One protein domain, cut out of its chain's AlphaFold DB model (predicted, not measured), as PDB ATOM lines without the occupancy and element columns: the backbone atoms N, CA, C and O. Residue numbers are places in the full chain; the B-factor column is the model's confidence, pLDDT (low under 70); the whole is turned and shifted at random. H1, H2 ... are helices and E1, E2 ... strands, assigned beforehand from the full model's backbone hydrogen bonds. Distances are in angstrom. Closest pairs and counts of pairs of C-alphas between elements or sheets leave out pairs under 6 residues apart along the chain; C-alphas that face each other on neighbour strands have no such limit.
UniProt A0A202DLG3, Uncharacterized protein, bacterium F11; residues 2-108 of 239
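What this domain is: This is residues 2 to 108 of the 239 residues of an uncharacterized protein of bacterium F11 (UniProt A0A202DLG3). One five-stranded sheet, curled like part of a barrel, folds back on itself at E3 and brings E1 and E2 to face E4 and E5. H2 packs across E2 and E3, while H1 and H3 lie toward opposite ends of the longest axis. The printed part has 107 residues, in the order H1 E1 H2 H3 E2 E3 E4 E5; the sheet's order is E1 E2 E3 E4 E5, antiparallel throughout. The class is mixed, helices and strands; the whole is compact, with a radius of gyration of the C-alphas of 14.5 A and spans of 43 by 29 by 24 A.

Where its parts are: H1, residues 5 to 13, begins at C-alpha 5 (-25.458, 46.556, -36.045). E1, residues 18 to 27, measures 27.4 A. H2 is residues 30 to 38 and H3 residues 45 to 50. E2, residues 54 to 62, measures 25.6 A; E3, residues 72 to 83, measures 26.9 A and bends by 73 degrees at residue 79. E4 is residues 86 to 91; E5, residues 100 to 103, ends at C-alpha 103 (-15.593, 26.797, -46.936).

How they stand to each other: The sheet is strongly twisted. E1 and E2 are antiparallel neighbours, with N 21 and O 59 within hydrogen-bond range at 2.9 A. E2 to E5 form a meander, each strand the antiparallel neighbour of the one before, with N 56 and O 78 at 2.9 A, N 81 and O 88 at 2.9 A, and N 89 and O 101 at 2.8 A. H2 is on the sheet at a height of 10.2 A; its closest C-alphas to E2 are Ala 32 and Gln 55, 6.8 A. H1 only grazes the sheet; H3 is only just not on it. In H1, H2 and H3 every O i to N i+4 pair is within hydrogen-bond range.

The domain as a whole: The farthest C-alphas, Thr 46 and Ser 64, are 43.5 A apart. The printed part has no cut and no long link. pLDDT is under 70 at residue 2 and residues 95 to 98.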
ATOM      1  N   SER A   2     -15.722  44.096 -32.506       67.12
ATOM      2  CA  SER A   2     -17.020  43.613 -33.006       67.12
ATOM      3  C   SER A   2     -17.624  44.575 -34.039       67.12
ATOM      4  O   SER A   2     -17.414  45.783 -33.963       67.12
ATOM      5  N   LEU A   3     -18.375  44.045 -35.011       74.06
ATOM      6  CA  LEU A   3     -19.129  44.863 -35.968       74.06
ATOM      7  C   LEU A   3     -20.312  45.548 -35.272       74.06
ATOM      8  O   LEU A   3     -21.030  44.911 -34.500       74.06
ATOM      9  N   THR A   4     -20.577  46.813 -35.602       80.69
ATOM     10  CA  THR A   4     -21.828  47.471 -35.199       80.69
ATOM     11  C   THR A   4     -23.023  46.865 -35.940       80.69
ATOM     12  O   THR A   4     -22.886  46.308 -37.034       80.69
ATOM     13  N   ALA A   5     -24.232  47.024 -35.393       78.81
ATOM     14  CA  ALA A   5     -25.458  46.556 -36.045       78.81
ATOM     15  C   ALA A   5     -25.637  47.139 -37.464       78.81
ATOM     16  O   ALA A   5     -26.123  46.451 -38.364       78.81
ATOM     17  N   THR A   6     -25.208  48.385 -37.687       83.44
ATOM     18  CA  THR A   6     -25.260  49.059 -38.994       83.44
ATOM     19  C   THR A   6     -24.258  48.468 -39.982       83.44
ATOM     20  O   THR A   6     -24.645  48.107 -41.095       83.44
ATOM     21  N   GLN A   7     -22.992  48.295 -39.575       81.00
ATOM     22  CA  GLN A   7     -21.969  47.647 -40.409       81.00
ATOM     23  C   GLN A   7     -22.410  46.239 -40.815       81.00
ATOM     24  O   GLN A   7     -22.280  45.832 -41.969       81.00
ATOM     25  N   TYR A   8     -23.013  45.521 -39.873       78.62
ATOM     26  CA  TYR A   8     -23.531  44.186 -40.095       78.62
ATOM     27  C   TYR A   8     -24.677  44.146 -41.115       78.62
ATOM     28  O   TYR A   8     -24.625  43.374 -42.071       78.62
ATOM     29  N   LYS A   9     -25.686  45.019 -40.974       82.38
ATOM     30  CA  LYS A   9     -26.781  45.145 -41.957       82.38
ATOM     31  C   LYS A   9     -26.253  45.441 -43.363       82.38
ATOM     32  O   LYS A   9     -26.760  44.871 -44.328       82.38
ATOM     33  N   ASN A  10     -25.224  46.280 -43.475       83.88
ATOM     34  CA  ASN A  10     -24.585  46.592 -44.752       83.88
ATOM     35  C   ASN A  10     -23.947  45.345 -45.396       83.88
ATOM     36  O   ASN A  10     -24.199  45.050 -46.564       83.88
ATOM     37  N   ILE A  11     -23.201  44.557 -44.615       82.69
ATOM     38  CA  ILE A  11     -22.578  43.306 -45.082       82.69
ATOM     39  C   ILE A  11     -23.619  42.325 -45.623       82.69
ATOM     40  O   ILE A  11     -23.406  41.689 -46.651       82.69
ATOM     41  N   VAL A  12     -24.759  42.208 -44.944       80.56
ATOM     42  CA  VAL A  12     -25.852  41.309 -45.340       80.56
ATOM     43  C   VAL A  12     -26.504  41.770 -46.634       80.56
ATOM     44  O   VAL A  12     -26.707  40.968 -47.545       80.56
ATOM     45  N   ARG A  13     -26.802  43.071 -46.728       85.31
ATOM     46  CA  ARG A  13     -27.421  43.674 -47.912       85.31
ATOM     47  C   ARG A  13     -26.543  43.507 -49.152       85.31
ATOM     48  O   ARG A  13     -27.063  43.247 -50.231       85.31
ATOM     49  N   HIS A  14     -25.227  43.590 -48.985       84.56
ATOM     50  CA  HIS A  14     -24.251  43.501 -50.070       84.56
ATOM     51  C   HIS A  14     -23.389  42.236 -49.980       84.56
ATOM     52  O   HIS A  14     -22.195  42.281 -50.255       84.56
ATOM     53  N   HIS A  15     -23.973  41.094 -49.605       81.25
ATOM     54  CA  HIS A  15     -23.221  39.861 -49.327       81.25
ATOM     55  C   HIS A  15     -22.276  39.417 -50.461       81.25
ATOM     56  O   HIS A  15     -21.214  38.871 -50.173       81.25
ATOM     57  N   SER A  16     -22.612  39.684 -51.729       85.06
ATOM     58  CA  SER A  16     -21.783  39.354 -52.899       85.06
ATOM     59  C   SER A  16     -20.469  40.143 -52.968       85.06
ATOM     60  O   SER A  16     -19.484  39.646 -53.530       85.06
ATOM     61  N   ARG A  17     -20.427  41.337 -52.357       89.38
ATOM     62  CA  ARG A  17     -19.237  42.194 -52.222       89.38
ATOM     63  C   ARG A  17     -18.215  41.612 -51.252       89.38
ATOM     64  O   ARG A  17     -17.034  41.923 -51.357       89.38
ATOM     65  N   PHE A  18     -18.645  40.754 -50.332       89.06
ATOM     66  CA  PHE A  18     -17.773  40.203 -49.308       89.06
ATOM     67  C   PHE A  18     -17.400  38.750 -49.610       89.06
ATOM     68  O   PHE A  18     -18.165  37.994 -50.208       89.06
ATOM     69  N   TYR A  19     -16.215  38.339 -49.178       88.25
ATOM     70  CA  TYR A  19     -15.821  36.933 -49.116       88.25
ATOM     71  C   TYR A  19     -15.248  36.615 -47.744       88.25
ATOM     72  O   TYR A  19     -14.953  37.507 -46.949       88.25
ATOM     73  N   ARG A  20     -15.153  35.324 -47.436       89.25
ATOM     74  CA  ARG A  20     -14.659  34.853 -46.148       89.25
ATOM     75  C   ARG A  20     -13.511  33.890 -46.349       89.25
ATOM     76  O   ARG A  20     -13.539  33.088 -47.278       89.25
ATOM     77  N   ARG A  21     -12.536  33.964 -45.454       90.81
ATOM     78  CA  ARG A  21     -11.426  33.023 -45.367       90.81
ATOM     79  C   ARG A  21     -11.434  32.414 -43.979       90.81
ATOM     80  O   ARG A  21     -11.397  33.140 -42.988       90.81
ATOM     81  N   LEU A  22     -11.497  31.091 -43.921       93.88
ATOM     82  CA  LEU A  22     -11.222  30.377 -42.686       93.88
ATOM     83  C   LEU A  22      -9.718  30.424 -42.439       93.88
ATOM     84  O   LEU A  22      -8.934  30.025 -43.298       93.88
ATOM     85  N   VAL A  23      -9.338  30.951 -41.285       91.44
ATOM     86  CA  VAL A  23      -7.968  30.940 -40.789       91.44
ATOM     87  C   VAL A  23      -7.963  30.251 -39.440       91.44
ATOM     88  O   VAL A  23      -8.925  30.380 -38.685       91.44
ATOM     89  N   GLU A  24      -6.868  29.545 -39.162       87.69
ATOM     90  CA  GLU A  24      -6.663  28.779 -37.933       87.69
ATOM     91  C   GLU A  24      -7.696  27.651 -37.770       87.69
ATOM     92  O   GLU A  24      -8.896  27.871 -37.633       87.69
ATOM     93  N   MET A  25      -7.233  26.405 -37.766       94.31
ATOM     94  CA  MET A  25      -8.044  25.260 -37.361       94.31
ATOM     95  C   MET A  25      -7.305  24.544 -36.250       94.31
ATOM     96  O   MET A  25      -6.183  24.084 -36.443       94.31
ATOM     97  N   ARG A  26      -7.925  24.486 -35.075       96.06
ATOM     98  CA  ARG A  26      -7.338  23.850 -33.895       96.06
ATOM     99  C   ARG A  26      -8.411  23.130 -33.083       96.06
ATOM    100  O   ARG A  26      -9.592  23.461 -33.231       96.06
ATOM    101  N   PRO A  27      -8.037  22.168 -32.227       96.44
ATOM    102  CA  PRO A  27      -8.988  21.517 -31.336       96.44
ATOM    103  C   PRO A  27      -9.794  22.538 -30.524       96.44
ATOM    104  O   PRO A  27      -9.283  23.598 -30.134       96.44
ATOM    105  N   VAL A  28     -11.072  22.234 -30.296       95.81
ATOM    106  CA  VAL A  28     -11.939  23.044 -29.434       95.81
ATOM    107  C   VAL A  28     -11.390  23.053 -28.003       95.81
ATOM    108  O   VAL A  28     -11.077  22.008 -27.443       95.81
ATOM    109  N   ASN A  29     -11.242  24.238 -27.412       94.62
ATOM    110  CA  ASN A  29     -10.784  24.411 -26.031       94.62
ATOM    111  C   ASN A  29     -11.330  25.716 -25.428       94.62
ATOM    112  O   ASN A  29     -11.954  26.512 -26.138       94.62
ATOM    113  N   GLY A  30     -11.112  25.914 -24.122       94.12
ATOM    114  CA  GLY A  30     -11.440  27.145 -23.392       94.12
ATOM    115  C   GLY A  30     -12.819  27.709 -23.744       94.12
ATOM    116  O   GLY A  30     -13.824  26.995 -23.720       94.12
ATOM    117  N   ARG A  31     -12.838  28.970 -24.185       92.31
ATOM    118  CA  ARG A  31     -14.057  29.719 -24.528       92.31
ATOM    119  C   ARG A  31     -14.957  29.042 -25.569       92.31
ATOM    120  O   ARG A  31     -16.170  29.226 -25.531       92.31
ATOM    121  N   ALA A  32     -14.400  28.292 -26.522       93.88
ATOM    122  CA  ALA A  32     -15.215  27.583 -27.510       93.88
ATOM    123  C   ALA A  32     -16.011  26.443 -26.862       93.88
ATOM    124  O   ALA A  32     -17.199  26.290 -27.146       93.88
ATOM    125  N   LEU A  33     -15.383  25.684 -25.957       94.00
ATOM    126  CA  LEU A  33     -16.057  24.625 -25.202       94.00
ATOM    127  C   LEU A  33     -17.082  25.190 -24.215       94.00
ATOM    128  O   LEU A  33     -18.174  24.637 -24.109       94.00
ATOM    129  N   GLU A  34     -16.754  26.282 -23.522       94.75
ATOM    130  CA  GLU A  34     -17.692  26.996 -22.641       94.75
ATOM    131  C   GLU A  34     -18.943  27.414 -23.412       94.75
ATOM    132  O   GLU A  34     -20.051  27.007 -23.062       94.75
ATOM    133  N   TRP A  35     -18.761  28.101 -24.546       93.88
ATOM    134  CA  TRP A  35     -19.880  28.508 -25.390       93.88
ATOM    135  C   TRP A  35     -20.699  27.307 -25.873       93.88
ATOM    136  O   TRP A  35     -21.930  27.344 -25.855       93.88
ATOM    137  N   MET A  36     -20.037  26.226 -26.299       94.69
ATOM    138  CA  MET A  36     -20.718  25.001 -26.716       94.69
ATOM    139  C   MET A  36     -21.590  24.440 -25.584       94.69
ATOM    140  O   MET A  36     -22.766  24.164 -25.819       94.69
ATOM    141  N   LYS A  37     -21.069  24.334 -24.357       93.75
ATOM    142  CA  LYS A  37     -21.827  23.860 -23.184       93.75
ATOM    143  C   LYS A  37     -23.038  24.745 -22.892       93.75
ATOM    144  O   LYS A  37     -24.156  24.236 -22.843       93.75
ATOM    145  N   GLU A  38     -22.842  26.060 -22.811       93.19
ATOM    146  CA  GLU A  38     -23.907  27.047 -22.559       93.19
ATOM    147  C   GLU A  38     -25.017  27.021 -23.622       93.19
ATOM    148  O   GLU A  38     -26.161  27.392 -23.362       93.19
ATOM    149  N   ASN A  39     -24.703  26.554 -24.833       91.25
ATOM    150  CA  ASN A  39     -25.620  26.528 -25.971       91.25
ATOM    151  C   ASN A  39     -26.142  25.121 -26.305       91.25
ATOM    152  O   ASN A  39     -26.542  24.885 -27.455       91.25
ATOM    153  N   ASN A  40     -26.147  24.208 -25.324       91.12
ATOM    154  CA  ASN A  40     -26.610  22.819 -25.451       91.12
ATOM    155  C   ASN A  40     -25.893  22.039 -26.576       91.12
ATOM    156  O   ASN A  40     -26.491  21.268 -27.322       91.12
ATOM    157  N   LYS A  41     -24.596  22.306 -26.732       93.12
ATOM    158  CA  LYS A  41     -23.674  21.690 -27.706       93.12
ATOM    159  C   LYS A  41     -22.415  21.155 -27.021       93.12
ATOM    160  O   LYS A  41     -21.403  20.939 -27.677       93.12
ATOM    161  N   GLY A  42     -22.448  20.996 -25.698       90.69
ATOM    162  CA  GLY A  42     -21.351  20.434 -24.912       90.69
ATOM    163  C   GLY A  42     -21.264  18.925 -25.108       90.69
ATOM    164  O   GLY A  42     -21.748  18.174 -24.271       90.69
ATOM    165  N   TYR A  43     -20.699  18.495 -26.232       95.50
ATOM    166  CA  TYR A  43     -20.532  17.079 -26.555       95.50
ATOM    167  C   TYR A  43     -19.290  16.485 -25.879       95.50
ATOM    168  O   TYR A  43     -18.362  17.205 -25.509       95.50
ATOM    169  N   SER A  44     -19.273  15.160 -25.734       95.75
ATOM    170  CA  SER A  44     -18.141  14.398 -25.212       95.75
ATOM    171  C   SER A  44     -16.907  14.540 -26.105       95.75
ATOM    172  O   SER A  44     -17.022  14.743 -27.318       95.75
ATOM    173  N   ASN A  45     -15.718  14.363 -25.519       95.62
ATOM    174  CA  ASN A  45     -14.462  14.352 -26.277       95.62
ATOM    175  C   ASN A  45     -14.491  13.290 -27.381       95.62
ATOM    176  O   ASN A  45     -14.124  13.590 -28.510       95.62
ATOM    177  N   THR A  46     -15.050  12.107 -27.104       96.06
ATOM    178  CA  THR A  46     -15.257  11.051 -28.105       96.06
ATOM    179  C   THR A  46     -16.035  11.556 -29.321       96.06
ATOM    180  O   THR A  46     -15.638  11.303 -30.455       96.06
ATOM    181  N   THR A  47     -17.125  12.303 -29.116       97.25
ATOM    182  CA  THR A  47     -17.926  12.857 -30.220       97.25
ATOM    183  C   THR A  47     -17.163  13.946 -30.972       97.25
ATOM    184  O   THR A  47     -17.156  13.964 -32.203       97.25
ATOM    185  N   ILE A  48     -16.504  14.847 -30.238       97.06
ATOM    186  CA  ILE A  48     -15.688  15.929 -30.802       97.06
ATOM    187  C   ILE A  48     -14.576  15.361 -31.686       97.06
ATOM    188  O   ILE A  48     -14.406  15.815 -32.817       97.06
ATOM    189  N   GLU A  49     -13.857  14.349 -31.209       96.56
ATOM    190  CA  GLU A  49     -12.770  13.687 -31.929       96.56
ATOM    191  C   GLU A  49     -13.289  12.903 -33.136       96.56
ATOM    192  O   GLU A  49     -12.777  13.078 -34.244       96.56
ATOM    193  N   LYS A  50     -14.361  12.115 -32.960       96.38
ATOM    194  CA  LYS A  50     -14.997  11.329 -34.033       96.38
ATOM    195  C   LYS A  50     -15.365  12.192 -35.237       96.38
ATOM    196  O   LYS A  50     -15.107  11.807 -36.376       96.38
ATOM    197  N   PHE A  51     -15.952  13.361 -34.989       97.25
ATOM    198  CA  PHE A  51     -16.358  14.295 -36.042       97.25
ATOM    199  C   PHE A  51     -15.311  15.349 -36.372       97.25
ATOM    200  O   PHE A  51     -15.558  16.190 -37.237       97.25
ATOM    201  N   LYS A  52     -14.147  15.303 -35.718       96.94
ATOM    202  CA  LYS A  52     -13.067  16.272 -35.894       96.94
ATOM    203  C   LYS A  52     -13.602  17.704 -35.768       96.94
ATOM    204  O   LYS A  52     -13.385  18.540 -36.644       96.94
ATOM    205  N   ILE A  53     -14.368  17.975 -34.712       97.38
ATOM    206  CA  ILE A  53     -14.905  19.312 -34.456       97.38
ATOM    207  C   ILE A  53     -13.748  20.209 -34.023       97.38
ATOM    208  O   ILE A  53     -13.031  19.917 -33.066       97.38
ATOM    209  N   HIS A  54     -13.587  21.327 -34.721       97.38
ATOM    210  CA  HIS A  54     -12.531  22.296 -34.452       97.38
ATOM    211  C   HIS A  54     -13.119  23.642 -34.039       97.38
ATOM    212  O   HIS A  54     -14.304  23.925 -34.223       97.38
ATOM    213  N   GLN A  55     -12.259  24.504 -33.520       97.00
ATOM    214  CA  GLN A  55     -12.489  25.940 -33.498       97.00
ATOM    215  C   GLN A  55     -11.546  26.621 -34.491       97.00
ATOM    216  O   GLN A  55     -10.482  26.095 -34.832       97.00
ATOM    217  N   GLY A  56     -11.926  27.817 -34.913       95.88
ATOM    218  CA  GLY A  56     -11.105  28.658 -35.767       95.88
ATOM    219  C   GLY A  56     -11.640  30.070 -35.872       95.88
ATOM    220  O   GLY A  56     -12.511  30.487 -35.100       95.88
ATOM    221  N   VAL A  57     -11.134  30.804 -36.854       94.50
ATOM    222  CA  VAL A  57     -11.501  32.196 -37.088       94.50
ATOM    223  C   VAL A  57     -11.937  32.375 -38.534       94.50
ATOM    224  O   VAL A  57     -11.218  32.070 -39.479       94.50
ATOM    225  N   LEU A  58     -13.134  32.918 -38.727       92.50
ATOM    226  CA  LEU A  58     -13.619  33.287 -40.046       92.50
ATOM    227  C   LEU A  58     -13.356  34.776 -40.263       92.50
ATOM    228  O   LEU A  58     -13.969  35.629 -39.619       92.50
ATOM    229  N   GLN A  59     -12.422  35.086 -41.155       92.25
ATOM    230  CA  GLN A  59     -12.101  36.451 -41.550       92.25
ATOM    231  C   GLN A  59     -13.002  36.883 -42.706       92.25
ATOM    232  O   GLN A  59     -13.155  36.154 -43.684       92.25
ATOM    233  N   LEU A  60     -13.589  38.069 -42.594       89.69
ATOM    234  CA  LEU A  60     -14.408  38.717 -43.607       89.69
ATOM    235  C   LEU A  60     -13.566  39.739 -44.369       89.69
ATOM    236  O   LEU A  60     -12.889  40.561 -43.752       89.69
ATOM    237  N   PHE A  61     -13.678  39.717 -45.693       91.88
ATOM    238  CA  PHE A  61     -12.983  40.628 -46.589       91.88
ATOM    239  C   PHE A  61     -13.949  41.306 -47.562       91.88
ATOM    240  O   PHE A  61     -14.903  40.680 -48.030       91.88
ATOM    241  N   ASP A  62     -13.689  42.569 -47.883       92.75
ATOM    242  CA  ASP A  62     -14.378  43.363 -48.896       92.75
ATOM    243  C   ASP A  62     -13.617  43.297 -50.227       92.75
ATOM    244  O   ASP A  62     -12.496  43.792 -50.341       92.75
ATOM    245  N   LYS A  63     -14.244  42.717 -51.258       90.62
ATOM    246  CA  LYS A  63     -13.633  42.542 -52.586       90.62
ATOM    247  C   LYS A  63     -13.274  43.865 -53.261       90.62
ATOM    248  O   LYS A  63     -12.369  43.884 -54.088       90.62
ATOM    249  N   SER A  64     -13.969  44.960 -52.935       90.38
ATOM    250  CA  SER A  64     -13.725  46.267 -53.567       90.38
ATOM    251  C   SER A  64     -12.362  46.866 -53.211       90.38
ATOM    252  O   SER A  64     -11.842  47.681 -53.964       90.38
ATOM    253  N   ALA A  65     -11.750  46.419 -52.112       88.50
ATOM    254  CA  ALA A  65     -10.401  46.805 -51.705       88.50
ATOM    255  C   ALA A  65      -9.315  45.821 -52.203       88.50
ATOM    256  O   ALA A  65      -8.152  45.907 -51.799       88.50
ATOM    257  N   GLY A  66      -9.686  44.884 -53.086       83.44
ATOM    258  CA  GLY A  66      -8.836  43.804 -53.590       83.44
ATOM    259  C   GLY A  66      -8.885  42.531 -52.734       83.44
ATOM    260  O   GLY A  66      -9.565  42.459 -51.716       83.44
ATOM    261  N   THR A  67      -8.148  41.499 -53.155       76.00
ATOM    262  CA  THR A  67      -8.115  40.169 -52.504       76.00
ATOM    263  C   THR A  67      -7.016  40.014 -51.443       76.00
ATOM    264  O   THR A  67      -6.768  38.916 -50.942       76.00
ATOM    265  N   GLY A  68      -6.345  41.115 -51.098       80.56
ATOM    266  CA  GLY A  68      -5.249  41.152 -50.134       80.56
ATOM    267  C   GLY A  68      -5.662  41.634 -48.736       80.56
ATOM    268  O   GLY A  68      -6.838  41.885 -48.472       80.56
ATOM    269  N   PRO A  69      -4.684  41.841 -47.835       86.69
ATOM    270  CA  PRO A  69      -4.925  42.296 -46.463       86.69
ATOM    271  C   PRO A  69      -5.707  43.614 -46.367       86.69
ATOM    272  O   PRO A  69      -6.453  43.810 -45.414       86.69
ATOM    273  N   ARG A  70      -5.592  44.484 -47.383       89.12
ATOM    274  CA  ARG A  70      -6.320  45.761 -47.484       89.12
ATOM    275  C   ARG A  70      -7.842  45.608 -47.472       89.12
ATOM    276  O   ARG A  70      -8.531  46.543 -47.087       89.12
ATOM    277  N   GLY A  71      -8.360  44.446 -47.870       90.69
ATOM    278  CA  GLY A  71      -9.789  44.156 -47.823       90.69
ATOM    279  C   GLY A  71     -10.287  43.646 -46.479       90.69
ATOM    280  O   GLY A  71     -11.476  43.371 -46.374       90.69
ATOM    281  N   PHE A  72      -9.434  43.468 -45.465       92.44
ATOM    282  CA  PHE A  72      -9.856  42.923 -44.175       92.44
ATOM    283  C   PHE A  72     -10.904  43.817 -43.499       92.44
ATOM    284  O   PHE A  72     -10.692  45.010 -43.305       92.44
ATOM    285  N   VAL A  73     -12.026  43.213 -43.102       90.25
ATOM    286  CA  VAL A  73     -13.123  43.906 -42.415       90.25
ATOM    287  C   VAL A  73     -13.164  43.517 -40.943       90.25
ATOM    288  O   VAL A  73     -13.169  44.372 -40.062       90.25
ATOM    289  N   HIS A  74     -13.256  42.216 -40.666       89.50
ATOM    290  CA  HIS A  74     -13.450  41.700 -39.315       89.50
ATOM    291  C   HIS A  74     -13.161  40.193 -39.238       89.50
ATOM    292  O   HIS A  74     -13.119  39.505 -40.255       89.50
ATOM    293  N   SER A  75     -13.013  39.663 -38.027       91.06
ATOM    294  CA  SER A  75     -12.770  38.254 -37.728       91.06
ATOM    295  C   SER A  75     -13.734  37.746 -36.656       91.06
ATOM    296  O   SER A  75     -13.786  38.323 -35.570       91.06
ATOM    297  N   ASN A  76     -14.426  36.636 -36.912       90.06
ATOM    298  CA  ASN A  76     -15.311  36.011 -35.929       90.06
ATOM    299  C   ASN A  76     -14.786  34.641 -35.493       90.06
ATOM    300  O   ASN A  76     -14.483  33.807 -36.356       90.06
ATOM    301  N   PRO A  77     -14.752  34.353 -34.181       93.44
ATOM    302  CA  PRO A  77     -14.486  33.004 -33.720       93.44
ATOM    303  C   PRO A  77     -15.623  32.074 -34.154       93.44
ATOM    304  O   PRO A  77     -16.790  32.471 -34.257       93.44
ATOM    305  N   THR A  78     -15.255  30.842 -34.478       94.81
ATOM    306  CA  THR A  78     -16.100  29.917 -35.227       94.81
ATOM    307  C   THR A  78     -15.921  28.494 -34.714       94.81
ATOM    308  O   THR A  78     -14.788  28.052 -34.544       94.81
ATOM    309  N   ILE A  79     -17.024  27.764 -34.518       96.38
ATOM    310  CA  ILE A  79     -16.993  26.300 -34.390       96.38
ATOM    311  C   ILE A  79     -17.076  25.692 -35.786       96.38
ATOM    312  O   ILE A  79     -17.876  26.132 -36.612       96.38
ATOM    313  N   ILE A  80     -16.249  24.695 -36.056       96.81
ATOM    314  CA  ILE A  80     -16.083  24.101 -37.374       96.81
ATOM    315  C   ILE A  80     -16.492  22.639 -37.301       96.81
ATOM    316  O   ILE A  80     -15.894  21.866 -36.555       96.81
ATOM    317  N   ILE A  81     -17.487  22.273 -38.104       96.88
ATOM    318  CA  ILE A  81     -17.906  20.887 -38.311       96.88
ATOM    319  C   ILE A  81     -17.478  20.487 -39.730       96.88
ATOM    320  O   ILE A  81     -18.060  20.985 -40.700       96.88
ATOM    321  N   PRO A  82     -16.448  19.642 -39.888       96.38
ATOM    322  CA  PRO A  82     -16.097  19.080 -41.185       96.38
ATOM    323  C   PRO A  82     -17.218  18.182 -41.718       96.38
ATOM    324  O   PRO A  82     -17.736  17.328 -41.000       96.38
ATOM    325  N   VAL A  83     -17.585  18.358 -42.988       95.25
ATOM    326  CA  VAL A  83     -18.563  17.515 -43.683       95.25
ATOM    327  C   VAL A  83     -18.078  17.245 -45.105       95.25
ATOM    328  O   VAL A  83     -18.121  18.118 -45.972       95.25
ATOM    329  N   GLY A  84     -17.600  16.025 -45.353       92.19
ATOM    330  CA  GLY A  84     -16.963  15.677 -46.623       92.19
ATOM    331  C   GLY A  84     -15.774  16.612 -46.925       92.19
ATOM    332  O   GLY A  84     -14.926  16.795 -46.053       92.19
ATOM    333  N   PRO A  85     -15.697  17.220 -48.125       93.88
ATOM    334  CA  PRO A  85     -14.612  18.129 -48.502       93.88
ATOM    335  C   PRO A  85     -14.776  19.564 -47.972       93.88
ATOM    336  O   PRO A  85     -13.933  20.413 -48.262       93.88
ATOM    337  N   VAL A  86     -15.857  19.872 -47.243       94.31
ATOM    338  CA  VAL A  86     -16.133  21.233 -46.761       94.31
ATOM    339  C   VAL A  86     -16.128  21.339 -45.244       94.31
ATOM    340  O   VAL A  86     -16.344  20.378 -44.515       94.31
ATOM    341  N   ASN A  87     -15.953  22.564 -44.766       95.25
ATOM    342  CA  ASN A  87     -16.097  22.959 -43.378       95.25
ATOM    343  C   ASN A  87     -17.372  23.784 -43.202       95.25
ATOM    344  O   ASN A  87     -17.561  24.811 -43.864       95.25
ATOM    345  N   ARG A  88     -18.234  23.352 -42.279       94.06
ATOM    346  CA  ARG A  88     -19.384  24.118 -41.798       94.06
ATOM    347  C   ARG A  88     -18.926  25.000 -40.643       94.06
ATOM    348  O   ARG A  88     -18.663  24.526 -39.543       94.06
ATOM    349  N   CYS A  89     -18.795  26.288 -40.921       94.31
ATOM    350  CA  CYS A  89     -18.249  27.293 -40.019       94.31
ATOM    351  C   CYS A  89     -19.374  28.047 -39.304       94.31
ATOM    352  O   CYS A  89     -19.999  28.911 -39.917       94.31
ATOM    353  N   TYR A  90     -19.604  27.775 -38.018       93.31
ATOM    354  CA  TYR A  90     -20.593  28.449 -37.174       93.31
ATOM    355  C   TYR A  90     -19.964  29.590 -36.358       93.31
ATOM    356  O   TYR A  90     -19.320  29.353 -35.338       93.31
ATOM    357  N   GLN A  91     -20.177  30.834 -36.788       91.25
ATOM    358  CA  GLN A  91     -19.747  32.053 -36.094       91.25
ATOM    359  C   GLN A  91     -20.668  32.326 -34.902       91.25
ATOM    360  O   GLN A  91     -21.798  32.796 -35.060       91.25
ATOM    361  N   TYR A  92     -20.194  32.019 -33.703       86.75
ATOM    362  CA  TYR A  92     -21.062  31.855 -32.540       86.75
ATOM    363  C   TYR A  92     -21.284  33.120 -31.695       86.75
ATOM    364  O   TYR A  92     -22.089  33.112 -30.768       86.75
ATOM    365  N   LEU A  93     -20.625  34.226 -32.051       84.31
ATOM    366  CA  LEU A  93     -20.884  35.556 -31.485       84.31
ATOM    367  C   LEU A  93     -21.880  36.384 -32.319       84.31
ATOM    368  O   LEU A  93     -22.128  37.547 -32.010       84.31
ATOM    369  N   LEU A  94     -22.443  35.805 -33.386       78.25
ATOM    370  CA  LEU A  94     -23.381  36.468 -34.293       78.25
ATOM    371  C   LEU A  94     -24.818  35.936 -34.132       78.25
ATOM    372  O   LEU A  94     -25.017  34.775 -33.762       78.25
ATOM    373  N   PRO A  95     -25.849  36.741 -34.456       69.81
ATOM    374  CA  PRO A  95     -27.243  36.314 -34.361       69.81
ATOM    375  C   PRO A  95     -27.587  35.152 -35.316       69.81
ATOM    376  O   PRO A  95     -27.077  35.050 -36.435       69.81
ATOM    377  N   LYS A  96     -28.540  34.297 -34.897       64.00
ATOM    378  CA  LYS A  96     -28.889  33.005 -35.537       64.00
ATOM    379  C   LYS A  96     -29.068  33.045 -37.062       64.00
ATOM    380  O   LYS A  96     -28.591  32.131 -37.730       64.00
ATOM    381  N   LYS A  97     -29.738  34.064 -37.622       56.41
ATOM    382  CA  LYS A  97     -30.107  34.120 -39.057       56.41
ATOM    383  C   LYS A  97     -28.907  34.090 -40.019       56.41
ATOM    384  O   LYS A  97     -29.104  33.962 -41.219       56.41
ATOM    385  N   GLN A  98     -27.686  34.265 -39.519       57.94
ATOM    386  CA  GLN A  98     -26.494  34.513 -40.335       57.94
ATOM    387  C   GLN A  98     -25.244  33.829 -39.755       57.94
ATOM    388  O   GLN A  98     -24.108  34.211 -40.037       57.94
ATOM    389  N   ARG A  99     -25.460  32.817 -38.903       74.38
ATOM    390  CA  ARG A  99     -24.412  32.231 -38.064       74.38
ATOM    391  C   ARG A  99     -23.513  31.224 -38.769       74.38
ATOM    392  O   ARG A  99     -22.595  30.754 -38.117       74.38
ATOM    393  N   TRP A 100     -23.759  30.843 -40.026       83.94
ATOM    394  CA  TRP A 100     -22.994  29.767 -40.663       83.94
ATOM    395  C   TRP A 100     -22.527  30.071 -42.087       83.94
ATOM    396  O   TRP A 100     -23.214  30.747 -42.848       83.94
ATOM    397  N   PHE A 101     -21.354  29.540 -42.432       88.50
ATOM    398  CA  PHE A 101     -20.727  29.616 -43.752       88.50
ATOM    399  C   PHE A 101     -20.128  28.264 -44.139       88.50
ATOM    400  O   PHE A 101     -19.812  27.451 -43.274       88.50
ATOM    401  N   VAL A 102     -19.973  28.032 -45.441       90.75
ATOM    402  CA  VAL A 102     -19.293  26.851 -45.986       90.75
ATOM    403  C   VAL A 102     -17.979  27.293 -46.611       90.75
ATOM    404  O   VAL A 102     -17.947  28.293 -47.328       90.75
ATOM    405  N   THR A 103     -16.907  26.562 -46.332       90.38
ATOM    406  CA  THR A 103     -15.593  26.797 -46.936       90.38
ATOM    407  C   THR A 103     -14.818  25.485 -47.100       90.38
ATOM    408  O   THR A 103     -14.851  24.666 -46.185       90.38
ATOM    409  N   PRO A 104     -14.076  25.275 -48.198       89.88
ATOM    410  CA  PRO A 104     -14.073  26.099 -49.409       89.88
ATOM    411  C   PRO A 104     -15.454  26.155 -50.085       89.88
ATOM    412  O   PRO A 104     -16.308  25.294 -49.878       89.88
ATOM    413  N   GLY A 105     -15.701  27.225 -50.845       85.94
ATOM    414  CA  GLY A 105     -16.889  27.324 -51.699       85.94
ATOM    415  C   GLY A 105     -16.779  26.415 -52.929       85.94
ATOM    416  O   GLY A 105     -15.736  25.817 -53.169       85.94
ATOM    417  N   GLY A 106     -17.849  26.331 -53.725       85.88
ATOM    418  CA  GLY A 106     -17.860  25.574 -54.989       85.88
ATOM    419  C   GLY A 106     -18.249  24.097 -54.864       85.88
ATOM    420  O   GLY A 106     -18.383  23.414 -55.873       85.88
ATOM    421  N   TYR A 107     -18.495  23.614 -53.649       89.00
ATOM    422  CA  TYR A 107     -18.979  22.260 -53.405       89.00
ATOM    423  C   TYR A 107     -20.500  22.246 -53.253       89.00
ATOM    424  O   TYR A 107     -21.084  23.127 -52.616       89.00
ATOM    425  N   GLY A 108     -21.141  21.222 -53.821       89.12
ATOM    426  CA  GLY A 108     -22.554  20.933 -53.578       89.12
ATOM    427  C   GLY A 108     -22.812  20.505 -52.132       89.12
ATOM    428  O   GLY A 108     -21.885  20.357 -51.332       89.12
TER     429      GLY A 108